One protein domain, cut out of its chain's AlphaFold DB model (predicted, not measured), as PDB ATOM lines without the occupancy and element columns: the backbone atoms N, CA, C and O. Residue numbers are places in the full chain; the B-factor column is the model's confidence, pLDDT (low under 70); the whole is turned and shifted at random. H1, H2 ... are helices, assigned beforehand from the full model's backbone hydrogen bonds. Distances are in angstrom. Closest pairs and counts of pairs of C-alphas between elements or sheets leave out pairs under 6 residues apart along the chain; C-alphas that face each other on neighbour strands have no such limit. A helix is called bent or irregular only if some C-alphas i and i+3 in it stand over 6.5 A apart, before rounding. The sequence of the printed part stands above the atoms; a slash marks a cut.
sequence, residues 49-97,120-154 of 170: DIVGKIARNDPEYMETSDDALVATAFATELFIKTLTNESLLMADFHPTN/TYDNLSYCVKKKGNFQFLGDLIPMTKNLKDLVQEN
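AT A GLANCE: This is residues 49 to 97 and 120 to 154 of the 170 residues of an uncharacterized protein of Naumovozyma castellii (strain ATCC 76901 / BCRC 22586 / CBS 4309 / NBRC 1992 / NRRL Y-12630) (UniProt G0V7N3). A single long helix, H2, makes the length of the body, and two short helices lie crosswise on the same side of it, H1 near its first residues and H3 on its later part, with an open gap between them. H4 turns back from the end of H3 at a corner, and from there residues 138 to 145 lead away to residues 146 to 154, which stick out and hold the small helix H5. The printed part has 84 residues with five named helices, in the order H1, H2, H3, H4, H5, and no named strand; the class is all helix. It is only just loose, close to extended, with a radius of gyration of the C-alphas of 17.4 A, and its spans are 54 by 28 by 20 A.

HOW THE PARTS SIT: Begin with H2, residues 66 to 92. Look at its residues 69 to 73, which alone touch H1, residues 49 to 55; the closest C-alphas are those of Val 51 and Ala 73, 6.3 A apart, and the lines are about perpendicular at 81 degrees. Move on to residues 84 to 91 of H2, which alone touch H3, residues 121 to 130; the closest C-alphas, those of Ser 87 and Leu 124, are 5.0 A apart, and the lines are about perpendicular at 73 degrees. H3 and H4, residues 132 to 137, touch only at the corner by their tight link, closest at the C-alphas of Val 128 and Phe 134, 5.0 A apart; they run opposite ways at a steep tilt of 55 degrees. H2 and H4 are only just apart, at 8.0 A. H5, residues 147 to 152, touches no helix. In H1, H2, H3 and H5 every O i to N i+4 pair is within hydrogen-bond range; in H4 0 of 2 are, beside 2 of 3 O i to N i+3 pairs.

IN THESE COORDINATES: Find C-alpha 66 at (-28.888, -40.348, 4.830); from there H2 runs 39.9 A to C-alpha 92 at (-25.144, -32.771, -34.131). H1 measures 9.8 A and H3 14.0 A. H4, 9.9 A, is irregular: C-alphas 133 and 136 are 7.6 A apart. H5, 8.6 A, ends with C-alpha 152 at (1.940, -34.714, -40.772).

THE WHOLE: The two C-alphas farthest apart, those of Asp 66 and Asn 154, are 55.5 A apart. Residues 98 to 119 are not printed, and C-alphas 97 and 120 are 10.9 A apart across this cut, which lies in the link from H2 to H3. The links H1 to H2 and H4 to H5 are short; in the first, residues 57 to 62 stand free. Mean pLDDT of the printed part is 88.8; residues 93 to 97 are under 70.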
ATOM      1  N   ASP A  49     -25.512 -47.000  -0.947       93.94
ATOM      2  CA  ASP A  49     -24.315 -47.617  -0.364       93.94
ATOM      3  C   ASP A  49     -23.052 -47.343  -1.188       93.94
ATOM      4  O   ASP A  49     -21.960 -47.183  -0.638       93.94
ATOM      5  N   ILE A  50     -23.185 -47.300  -2.518       95.19
ATOM      6  CA  ILE A  50     -22.077 -46.972  -3.420       95.19
ATOM      7  C   ILE A  50     -21.696 -45.508  -3.230       95.19
ATOM      8  O   ILE A  50     -20.515 -45.207  -3.064       95.19
ATOM      9  N   VAL A  51     -22.685 -44.616  -3.178       95.50
ATOM     10  CA  VAL A  51     -22.466 -43.184  -2.933       95.50
ATOM     11  C   VAL A  51     -21.779 -42.967  -1.586       95.50
ATOM     12  O   VAL A  51     -20.764 -42.278  -1.524       95.50
ATOM     13  N   GLY A  52     -22.232 -43.640  -0.528       94.81
ATOM     14  CA  GLY A  52     -21.597 -43.578   0.786       94.81
ATOM     15  C   GLY A  52     -20.176 -44.154   0.811       94.81
ATOM     16  O   GLY A  52     -19.333 -43.684   1.571       94.81
ATOM     17  N   LYS A  53     -19.861 -45.170  -0.003       96.00
ATOM     18  CA  LYS A  53     -18.478 -45.663  -0.156       96.00
ATOM     19  C   LYS A  53     -17.591 -44.655  -0.882       96.00
ATOM     20  O   LYS A  53     -16.445 -44.483  -0.484       96.00
ATOM     21  N   ILE A  54     -18.111 -44.001  -1.920       95.12
ATOM     22  CA  ILE A  54     -17.381 -42.974  -2.675       95.12
ATOM     23  C   ILE A  54     -17.112 -41.759  -1.786       95.12
ATOM     24  O   ILE A  54     -15.975 -41.306  -1.732       95.12
ATOM     25  N   ALA A  55     -18.116 -41.286  -1.045       94.62
ATOM     26  CA  ALA A  55     -17.982 -40.131  -0.162       94.62
ATOM     27  C   ALA A  55     -16.894 -40.344   0.905       94.62
ATOM     28  O   ALA A  55     -16.059 -39.474   1.118       94.62
ATOM     29  N   ARG A  56     -16.823 -41.540   1.508       95.12
ATOM     30  CA  ARG A  56     -15.799 -41.887   2.514       95.12
ATOM     31  C   ARG A  56     -14.363 -41.946   1.978       95.12
ATOM     32  O   ARG A  56     -13.438 -42.027   2.780       95.12
ATOM     33  N   ASN A  57     -14.167 -41.946   0.659       94.44
ATOM     34  CA  ASN A  57     -12.831 -41.875   0.061       94.44
ATOM     35  C   ASN A  57     -12.299 -40.436  -0.028       94.44
ATOM     36  O   ASN A  57     -11.149 -40.250  -0.428       94.44
ATOM     37  N   ASP A  58     -13.112 -39.432   0.309       94.06
ATOM     38  CA  ASP A  58     -12.677 -38.041   0.361       94.06
ATOM     39  C   ASP A  58     -11.694 -37.828   1.536       94.06
ATOM     40  O   ASP A  58     -12.009 -38.220   2.666       94.06
ATOM     41  N   PRO A  59     -10.500 -37.236   1.310       95.12
ATOM     42  CA  PRO A  59      -9.536 -36.950   2.376       95.12
ATOM     43  C   PRO A  59     -10.093 -36.061   3.499       95.12
ATOM     44  O   PRO A  59      -9.576 -36.124   4.614       95.12
ATOM     45  N   GLU A  60     -11.132 -35.268   3.233       94.19
ATOM     46  CA  GLU A  60     -11.789 -34.392   4.210       94.19
ATOM     47  C   GLU A  60     -13.247 -34.815   4.477       94.19
ATOM     48  O   GLU A  60     -14.104 -33.984   4.777       94.19
ATOM     49  N   TYR A  61     -13.547 -36.119   4.388       93.69
ATOM     50  CA  TYR A  61     -14.899 -36.633   4.619       93.69
ATOM     51  C   TYR A  61     -15.444 -36.267   6.011       93.69
ATOM     52  O   TYR A  61     -14.832 -36.546   7.045       93.69
ATOM     53  N   MET A  62     -16.660 -35.719   6.026       92.69
ATOM     54  CA  MET A  62     -17.466 -35.513   7.226       92.69
ATOM     55  C   MET A  62     -18.677 -36.447   7.216       92.69
ATOM     56  O   MET A  62     -19.192 -36.803   6.155       92.69
ATOM     57  N   GLU A  63     -19.158 -36.830   8.401       93.25
ATOM     58  CA  GLU A  63     -20.385 -37.620   8.515       93.25
ATOM     59  C   GLU A  63     -21.537 -36.933   7.770       93.25
ATOM     60  O   GLU A  63     -21.869 -35.775   8.019       93.25
ATOM     61  N   THR A  64     -22.105 -37.655   6.807       93.81
ATOM     62  CA  THR A  64     -23.142 -37.170   5.895       93.81
ATOM     63  C   THR A  64     -24.469 -37.823   6.274       93.81
ATOM     64  O   THR A  64     -24.495 -39.025   6.536       93.81
ATOM     65  N   SER A  65     -25.559 -37.053   6.319       95.62
ATOM     66  CA  SER A  65     -26.893 -37.596   6.606       95.62
ATOM     67  C   SER A  65     -27.395 -38.503   5.478       95.62
ATOM     68  O   SER A  65     -27.008 -38.343   4.318       95.62
ATOM     69  N   ASP A  66     -28.306 -39.419   5.807       93.75
ATOM     70  CA  ASP A  66     -28.888 -40.348   4.830       93.75
ATOM     71  C   ASP A  66     -29.597 -39.599   3.686       93.75
ATOM     72  O   ASP A  66     -29.374 -39.905   2.514       93.75
ATOM     73  N   ASP A  67     -30.338 -38.531   4.002       94.94
ATOM     74  CA  ASP A  67     -30.984 -37.662   3.007       94.94
ATOM     75  C   ASP A  67     -29.975 -37.025   2.039       94.94
ATOM     76  O   ASP A  67     -30.235 -36.915   0.839       94.94
ATOM     77  N   ALA A  68     -28.799 -36.624   2.532       95.44
ATOM     78  CA  ALA A  68     -27.755 -36.043   1.696       95.44
ATOM     79  C   ALA A  68     -27.109 -37.094   0.776       95.44
ATOM     80  O   ALA A  68     -26.793 -36.787  -0.379       95.44
ATOM     81  N   LEU A  69     -26.969 -38.344   1.232       95.19
ATOM     82  CA  LEU A  69     -26.510 -39.451   0.389       95.19
ATOM     83  C   LEU A  69     -27.531 -39.782  -0.712       95.19
ATOM     84  O   LEU A  69     -27.145 -39.946  -1.871       95.19
ATOM     85  N   VAL A  70     -28.826 -39.807  -0.381       95.12
ATOM     86  CA  VAL A  70     -29.915 -40.011  -1.354       95.12
ATOM     87  C   VAL A  70     -29.964 -38.868  -2.375       95.12
ATOM     88  O   VAL A  70     -30.009 -39.115  -3.581       95.12
ATOM     89  N   ALA A  71     -29.885 -37.614  -1.927       95.62
ATOM     90  CA  ALA A  71     -29.852 -36.458  -2.820       95.62
ATOM     91  C   ALA A  71     -28.636 -36.495  -3.761       95.62
ATOM     92  O   ALA A  71     -28.756 -36.195  -4.950       95.62
ATOM     93  N   THR A  72     -27.476 -36.924  -3.258       95.81
ATOM     94  CA  THR A  72     -26.255 -37.092  -4.059       95.81
ATOM     95  C   THR A  72     -26.406 -38.200  -5.103       95.81
ATOM     96  O   THR A  72     -25.942 -38.045  -6.235       95.81
ATOM     97  N   ALA A  73     -27.092 -39.296  -4.769       95.94
ATOM     98  CA  ALA A  73     -27.405 -40.358  -5.723       95.94
ATOM     99  C   ALA A  73     -28.250 -39.831  -6.897       95.94
ATOM    100  O   ALA A  73     -27.864 -40.003  -8.056       95.94
ATOM    101  N   PHE A  74     -29.328 -39.090  -6.611       96.00
ATOM    102  CA  PHE A  74     -30.127 -38.427  -7.646       96.00
ATOM    103  C   PHE A  74     -29.306 -37.435  -8.464       96.00
ATOM    104  O   PHE A  74     -29.325 -37.479  -9.694       96.00
ATOM    105  N   ALA A  75     -28.553 -36.559  -7.797       96.38
ATOM    106  CA  ALA A  75     -27.725 -35.563  -8.464       96.38
ATOM    107  C   ALA A  75     -26.717 -36.214  -9.423       96.38
ATOM    108  O   ALA A  75     -26.522 -35.717 -10.530       96.38
ATOM    109  N   THR A  76     -26.132 -37.354  -9.042       96.25
ATOM    110  CA  THR A  76     -25.188 -38.109  -9.879       96.25
ATOM    111  C   THR A  76     -25.863 -38.663 -11.132       96.25
ATOM    112  O   THR A  76     -25.321 -38.561 -12.233       96.25
ATOM    113  N   GLU A  77     -27.071 -39.207 -11.011       94.25
ATOM    114  CA  GLU A  77     -27.815 -39.676 -12.180       94.25
ATOM    115  C   GLU A  77     -28.229 -38.548 -13.113       94.25
ATOM    116  O   GLU A  77     -28.082 -38.669 -14.332       94.25
ATOM    117  N   LEU A  78     -28.758 -37.458 -12.549       95.44
ATOM    118  CA  LEU A  78     -29.113 -36.276 -13.325       95.44
ATOM    119  C   LEU A  78     -27.874 -35.742 -14.038       95.44
ATOM    120  O   LEU A  78     -27.937 -35.463 -15.231       95.44
ATOM    121  N   PHE A  79     -26.736 -35.693 -13.350       96.69
ATOM    122  CA  PHE A  79     -25.466 -35.285 -13.928       96.69
ATOM    123  C   PHE A  79     -25.074 -36.143 -15.138       96.69
ATOM    124  O   PHE A  79     -24.786 -35.588 -16.198       96.69
ATOM    125  N   ILE A  80     -25.112 -37.477 -15.029       95.69
ATOM    126  CA  ILE A  80     -24.772 -38.380 -16.143       95.69
ATOM    127  C   ILE A  80     -25.735 -38.176 -17.322       95.69
ATOM    128  O   ILE A  80     -25.294 -38.089 -18.473       95.69
ATOM    129  N   LYS A  81     -27.041 -38.057 -17.051       95.00
ATOM    130  CA  LYS A  81     -28.070 -37.810 -18.075       95.00
ATOM    131  C   LYS A  81     -27.832 -36.472 -18.780       95.00
ATOM    132  O   LYS A  81     -27.827 -36.417 -20.009       95.00
ATOM    133  N   THR A  82     -27.570 -35.407 -18.023       95.75
ATOM    134  CA  THR A  82     -27.280 -34.071 -18.557       95.75
ATOM    135  C   THR A  82     -25.983 -34.052 -19.358       95.75
ATOM    136  O   THR A  82     -25.976 -33.515 -20.463       95.75
ATOM    137  N   LEU A  83     -24.905 -34.660 -18.857       95.19
ATOM    138  CA  LEU A  83     -23.623 -34.736 -19.558       95.19
ATOM    139  C   LEU A  83     -23.762 -35.476 -20.890       95.19
ATOM    140  O   LEU A  83     -23.266 -35.004 -21.913       95.19
ATOM    141  N   THR A  84     -24.461 -36.611 -20.887       93.56
ATOM    142  CA  THR A  84     -24.695 -37.411 -22.096       93.56
ATOM    143  C   THR A  84     -25.509 -36.617 -23.113       93.56
ATOM    144  O   THR A  84     -25.102 -36.511 -24.267       93.56
ATOM    145  N   ASN A  85     -26.605 -35.988 -22.680       92.19
ATOM    146  CA  ASN A  85     -27.464 -35.194 -23.558       92.19
ATOM    147  C   ASN A  85     -26.734 -33.979 -24.157       92.19
ATOM    148  O   ASN A  85     -26.782 -33.752 -25.360       92.19
ATOM    149  N   GLU A  86     -26.004 -33.220 -23.339       92.25
ATOM    150  CA  GLU A  86     -25.217 -32.072 -23.808       92.25
ATOM    151  C   GLU A  86     -24.105 -32.493 -24.774       92.25
ATOM    152  O   GLU A  86     -23.809 -31.784 -25.734       92.25
ATOM    153  N   SER A  87     -23.503 -33.663 -24.557       90.81
ATOM    154  CA  SER A  87     -22.465 -34.179 -25.449       90.81
ATOM    155  C   SER A  87     -23.036 -34.675 -26.780       90.81
ATOM    156  O   SER A  87     -22.418 -34.439 -27.815       90.81
ATOM    157  N   LEU A  88     -24.226 -35.285 -26.777       88.69
ATOM    158  CA  LEU A  88     -24.954 -35.664 -27.995       88.69
ATOM    159  C   LEU A  88     -25.371 -34.435 -28.808       88.69
ATOM    160  O   LEU A  88     -25.111 -34.384 -30.003       88.69
ATOM    161  N   LEU A  89     -25.887 -33.388 -28.157       87.31
ATOM    162  CA  LEU A  89     -26.185 -32.123 -28.835       87.31
ATOM    163  C   LEU A  89     -24.944 -31.548 -29.530       87.31
ATOM    164  O   LEU A  89     -25.040 -31.008 -30.625       87.31
ATOM    165  N   MET A  90     -23.755 -31.669 -28.930       80.75
ATOM    166  CA  MET A  90     -22.515 -31.236 -29.587       80.75
ATOM    167  C   MET A  90     -22.108 -32.127 -30.768       80.75
ATOM    168  O   MET A  90     -21.376 -31.645 -31.633       80.75
ATOM    169  N   ALA A  91     -22.558 -33.384 -30.817       76.19
ATOM    170  CA  ALA A  91     -22.339 -34.275 -31.954       76.19
ATOM    171  C   ALA A  91     -23.082 -33.780 -33.201       76.19
ATOM    172  O   ALA A  91     -22.469 -33.698 -34.265       76.19
ATOM    173  N   ASP A  92     -24.325 -33.321 -33.039       70.75
ATOM    174  CA  ASP A  92     -25.144 -32.771 -34.131       70.75
ATOM    175  C   ASP A  92     -24.524 -31.517 -34.764       70.75
ATOM    176  O   ASP A  92     -24.643 -31.274 -35.966       70.75
ATOM    177  N   PHE A  93     -23.830 -30.704 -33.960       67.25
ATOM    178  CA  PHE A  93     -23.198 -29.466 -34.420       67.25
ATOM    179  C   PHE A  93     -21.732 -29.631 -34.837       67.25
ATOM    180  O   PHE A  93     -21.127 -28.638 -35.254       67.25
ATOM    181  N   HIS A  94     -21.125 -30.818 -34.716       61.06
ATOM    182  CA  HIS A  94     -19.710 -30.995 -35.045       61.06
ATOM    183  C   HIS A  94     -19.508 -31.004 -36.575       61.06
ATOM    184  O   HIS A  94     -19.886 -31.964 -37.252       61.06
ATOM    185  N   PRO A  95     -18.871 -29.970 -37.161       54.59
ATOM    186  CA  PRO A  95     -18.839 -29.786 -38.611       54.59
ATOM    187  C   PRO A  95     -17.986 -30.828 -39.349       54.59
ATOM    188  O   PRO A  95     -18.050 -30.901 -40.572       54.59
ATOM    189  N   THR A  96     -17.185 -31.642 -38.652       52.81
ATOM    190  CA  THR A  96     -16.301 -32.617 -39.315       52.81
ATOM    191  C   THR A  96     -16.986 -33.928 -39.686       52.81
ATOM    192  O   THR A  96     -16.494 -34.592 -40.593       52.81
ATOM    193  N   ASN A  97     -18.107 -34.299 -39.051       50.94
ATOM    194  CA  ASN A  97     -18.796 -35.554 -39.389       50.94
ATOM    195  C   ASN A  97     -19.629 -35.419 -40.672       50.94
ATOM    196  O   ASN A  97     -19.703 -36.364 -41.450       50.94
ATOM    197  N   THR A 120     -19.454 -39.989 -29.500       88.31
ATOM    198  CA  THR A 120     -18.006 -40.216 -29.614       88.31
ATOM    199  C   THR A 120     -17.232 -39.477 -28.522       88.31
ATOM    200  O   THR A 120     -17.713 -38.505 -27.928       88.31
ATOM    201  N   TYR A 121     -15.993 -39.911 -28.271       90.12
ATOM    202  CA  TYR A 121     -15.096 -39.236 -27.327       90.12
ATOM    203  C   TYR A 121     -14.820 -37.777 -27.720       90.12
ATOM    204  O   TYR A 121     -14.707 -36.911 -26.851       90.12
ATOM    205  N   ASP A 122     -14.756 -37.483 -29.019       87.69
ATOM    206  CA  ASP A 122     -14.534 -36.123 -29.514       87.69
ATOM    207  C   ASP A 122     -15.699 -35.205 -29.129       87.69
ATOM    208  O   ASP A 122     -15.478 -34.078 -28.688       87.69
ATOM    209  N   ASN A 123     -16.941 -35.700 -29.184       88.25
ATOM    210  CA  ASN A 123     -18.112 -34.928 -28.758       88.25
ATOM    211  C   ASN A 123     -18.106 -34.679 -27.244       88.25
ATOM    212  O   ASN A 123     -18.361 -33.557 -26.802       88.25
ATOM    213  N   LEU A 124     -17.765 -35.704 -26.458       91.50
ATOM    214  CA  LEU A 124     -17.674 -35.611 -25.001       91.50
ATOM    215  C   LEU A 124     -16.569 -34.638 -24.558       91.50
ATOM    216  O   LEU A 124     -16.833 -33.706 -23.802       91.50
ATOM    217  N   SER A 125     -15.343 -34.805 -25.059       91.69
ATOM    218  CA  SER A 125     -14.204 -33.937 -24.721       91.69
ATOM    219  C   SER A 125     -14.407 -32.496 -25.209       91.69
ATOM    220  O   SER A 125     -14.019 -31.539 -24.532       91.69
ATOM    221  N   TYR A 126     -15.088 -32.311 -26.346       89.75
ATOM    222  CA  TYR A 126     -15.504 -30.994 -26.820       89.75
ATOM    223  C   TYR A 126     -16.545 -30.342 -25.911       89.75
ATOM    224  O   TYR A 126     -16.394 -29.169 -25.556       89.75
ATOM    225  N   CYS A 127     -17.563 -31.094 -25.490       91.31
ATOM    226  CA  CYS A 127     -18.577 -30.631 -24.548       91.31
ATOM    227  C   CYS A 127     -17.944 -30.182 -23.223       91.31
ATOM    228  O   CYS A 127     -18.160 -29.043 -22.801       91.31
ATOM    229  N   VAL A 128     -17.083 -31.023 -22.640       93.31
ATOM    230  CA  VAL A 128     -16.354 -30.749 -21.389       93.31
ATOM    231  C   VAL A 128     -15.545 -29.455 -21.472       93.31
ATOM    232  O   VAL A 128     -15.580 -28.637 -20.558       93.31
ATOM    233  N   LYS A 129     -14.853 -29.221 -22.593       90.31
ATOM    234  CA  LYS A 129     -14.058 -28.003 -22.786       90.31
ATOM    235  C   LYS A 129     -14.910 -26.751 -23.012       90.31
ATOM    236  O   LYS A 129     -14.504 -25.656 -22.629       90.31
ATOM    237  N   LYS A 130     -16.045 -26.884 -23.703       90.75
ATOM    238  CA  LYS A 130     -16.887 -25.748 -24.112       90.75
ATOM    239  C   LYS A 130     -17.810 -25.265 -22.992       90.75
ATOM    240  O   LYS A 130     -18.088 -24.070 -22.910       90.75
ATOM    241  N   LYS A 131     -18.322 -26.176 -22.164       91.00
ATOM    242  CA  LYS A 131     -19.299 -25.893 -21.105       91.00
ATOM    243  C   LYS A 131     -18.586 -25.772 -19.757       91.00
ATOM    244  O   LYS A 131     -18.041 -26.744 -19.248       91.00
ATOM    245  N   GLY A 132     -18.627 -24.585 -19.146       90.38
ATOM    246  CA  GLY A 132     -17.926 -24.318 -17.879       90.38
ATOM    247  C   GLY A 132     -18.385 -25.195 -16.706       90.38
ATOM    248  O   GLY A 132     -17.595 -25.544 -15.839       90.38
ATOM    249  N   ASN A 133     -19.638 -25.641 -16.721       93.62
ATOM    250  CA  ASN A 133     -20.219 -26.567 -15.747       93.62
ATOM    251  C   ASN A 133     -19.596 -27.977 -15.765       93.62
ATOM    252  O   ASN A 133     -19.764 -28.719 -14.803       93.62
ATOM    253  N   PHE A 134     -18.840 -28.336 -16.808       95.19
ATOM    254  CA  PHE A 134     -18.092 -29.595 -16.887       95.19
ATOM    255  C   PHE A 134     -16.577 -29.400 -16.755       95.19
ATOM    256  O   PHE A 134     -15.827 -30.361 -16.893       95.19
ATOM    257  N   GLN A 135     -16.106 -28.187 -16.447       93.31
ATOM    258  CA  GLN A 135     -14.676 -27.864 -16.397       93.31
ATOM    259  C   GLN A 135     -13.892 -28.736 -15.404       93.31
ATOM    260  O   GLN A 135     -12.725 -29.028 -15.646       93.31
ATOM    261  N   PHE A 136     -14.533 -29.198 -14.327       94.25
ATOM    262  CA  PHE A 136     -13.919 -30.102 -13.348       94.25
ATOM    263  C   PHE A 136     -13.490 -31.454 -13.948       94.25
ATOM    264  O   PHE A 136     -12.642 -32.135 -13.383       94.25
ATOM    265  N   LEU A 137     -14.043 -31.838 -15.104       95.25
ATOM    266  CA  LEU A 137     -13.635 -33.024 -15.856       95.25
ATOM    267  C   LEU A 137     -12.490 -32.750 -16.839       95.25
ATOM    268  O   LEU A 137     -12.019 -33.690 -17.469       95.25
ATOM    269  N   GLY A 138     -12.040 -31.503 -17.006       92.38
ATOM    270  CA  GLY A 138     -11.080 -31.122 -18.049       92.38
ATOM    271  C   GLY A 138      -9.735 -31.847 -17.956       92.38
ATOM    272  O   GLY A 138      -9.165 -32.209 -18.984       92.38
ATOM    273  N   ASP A 139      -9.273 -32.118 -16.735       91.81
ATOM    274  CA  ASP A 139      -8.027 -32.854 -16.498       91.81
ATOM    275  C   ASP A 139      -8.197 -34.371 -16.693       91.81
ATOM    276  O   ASP A 139      -7.245 -35.068 -17.041       91.81
ATOM    277  N   LEU A 140      -9.417 -34.889 -16.507       93.12
ATOM    278  CA  LEU A 140      -9.749 -36.312 -16.656       93.12
ATOM    279  C   LEU A 140     -10.121 -36.683 -18.097       93.12
ATOM    280  O   LEU A 140      -9.869 -37.802 -18.541       93.12
ATOM    281  N   ILE A 141     -10.729 -35.750 -18.829       92.25
ATOM    282  CA  ILE A 141     -11.231 -35.928 -20.193       92.25
ATOM    283  C   ILE A 141     -10.590 -34.858 -21.093       92.25
ATOM    284  O   ILE A 141     -11.251 -33.896 -21.500       92.25
ATOM    285  N   PRO A 142      -9.287 -34.987 -21.402       87.81
ATOM    286  CA  PRO A 142      -8.594 -34.020 -22.240       87.81
ATOM    287  C   PRO A 142      -9.035 -34.127 -23.704       87.81
ATOM    288  O   PRO A 142      -9.302 -35.205 -24.226       87.81
ATOM    289  N   MET A 143      -9.009 -33.007 -24.431       85.56
ATOM    290  CA  MET A 143      -9.076 -33.073 -25.893       85.56
ATOM    291  C   MET A 143      -7.840 -33.780 -26.438       85.56
ATOM    292  O   MET A 143      -6.714 -33.306 -26.262       85.56
ATOM    293  N   THR A 144      -8.058 -34.871 -27.158       84.69
ATOM    294  CA  THR A 144      -6.995 -35.586 -27.851       84.69
ATOM    295  C   THR A 144      -6.927 -35.137 -29.309       84.69
ATOM    296  O   THR A 144      -7.859 -34.560 -29.867       84.69
ATOM    297  N   LYS A 145      -5.762 -35.326 -29.924       78.69
ATOM    298  CA  LYS A 145      -5.575 -35.159 -31.363       78.69
ATOM    299  C   LYS A 145      -4.910 -36.408 -31.895       78.69
ATOM    300  O   LYS A 145      -4.071 -36.994 -31.208       78.69
ATOM    301  N   ASN A 146      -5.251 -36.796 -33.116       80.56
ATOM    302  CA  ASN A 146      -4.647 -37.970 -33.713       80.56
ATOM    303  C   ASN A 146      -3.142 -37.741 -33.930       80.56
ATOM    304  O   ASN A 146      -2.720 -36.729 -34.493       80.56
ATOM    305  N   LEU A 147      -2.322 -38.698 -33.489       77.88
ATOM    306  CA  LEU A 147      -0.872 -38.615 -33.631       77.88
ATOM    307  C   LEU A 147      -0.447 -38.531 -35.103       77.88
ATOM    308  O   LEU A 147       0.516 -37.836 -35.412       77.88
ATOM    309  N   LYS A 148      -1.176 -39.197 -36.007       79.44
ATOM    310  CA  LYS A 148      -0.930 -39.155 -37.454       79.44
ATOM    311  C   LYS A 148      -0.998 -37.725 -37.988       79.44
ATOM    312  O   LYS A 148      -0.107 -37.319 -38.730       79.44
ATOM    313  N   ASP A 149      -2.002 -36.965 -37.567       80.75
ATOM    314  CA  ASP A 149      -2.200 -35.583 -38.009       80.75
ATOM    315  C   ASP A 149      -1.107 -34.683 -37.430       80.75
ATOM    316  O   ASP A 149      -0.486 -33.900 -38.143       80.75
ATOM    317  N   LEU A 150      -0.771 -34.868 -36.150       81.25
ATOM    318  CA  LEU A 150       0.326 -34.144 -35.500       81.25
ATOM    319  C   LEU A 150       1.687 -34.409 -36.158       81.25
ATOM    320  O   LEU A 150       2.522 -33.507 -36.244       81.25
ATOM    321  N   VAL A 151       1.913 -35.642 -36.609       81.75
ATOM    322  CA  VAL A 151       3.100 -36.062 -37.361       81.75
ATOM    323  C   VAL A 151       3.140 -35.388 -38.732       81.75
ATOM    324  O   VAL A 151       4.166 -34.817 -39.093       81.75
ATOM    325  N   GLN A 152       2.030 -35.391 -39.473       79.88
ATOM    326  CA  GLN A 152       1.940 -34.714 -40.772       79.88
ATOM    327  C   GLN A 152       2.153 -33.200 -40.655       79.88
ATOM    328  O   GLN A 152       2.809 -32.596 -41.500       79.88
ATOM    329  N   GLU A 153       1.662 -32.591 -39.577       83.44
ATOM    330  CA  GLU A 153       1.839 -31.167 -39.290       83.44
ATOM    331  C   GLU A 153       3.229 -30.818 -38.713       83.44
ATOM    332  O   GLU A 153       3.462 -29.663 -38.355       83.44
ATOM    333  N   ASN A 154       4.157 -31.782 -38.591       78.06
ATOM    334  CA  ASN A 154       5.468 -31.625 -37.935       78.06
ATOM    335  C   ASN A 154       5.382 -31.045 -36.506       78.06
ATOM    336  O   ASN A 154       6.309 -30.394 -36.018       78.06
TER     337      ASN A 154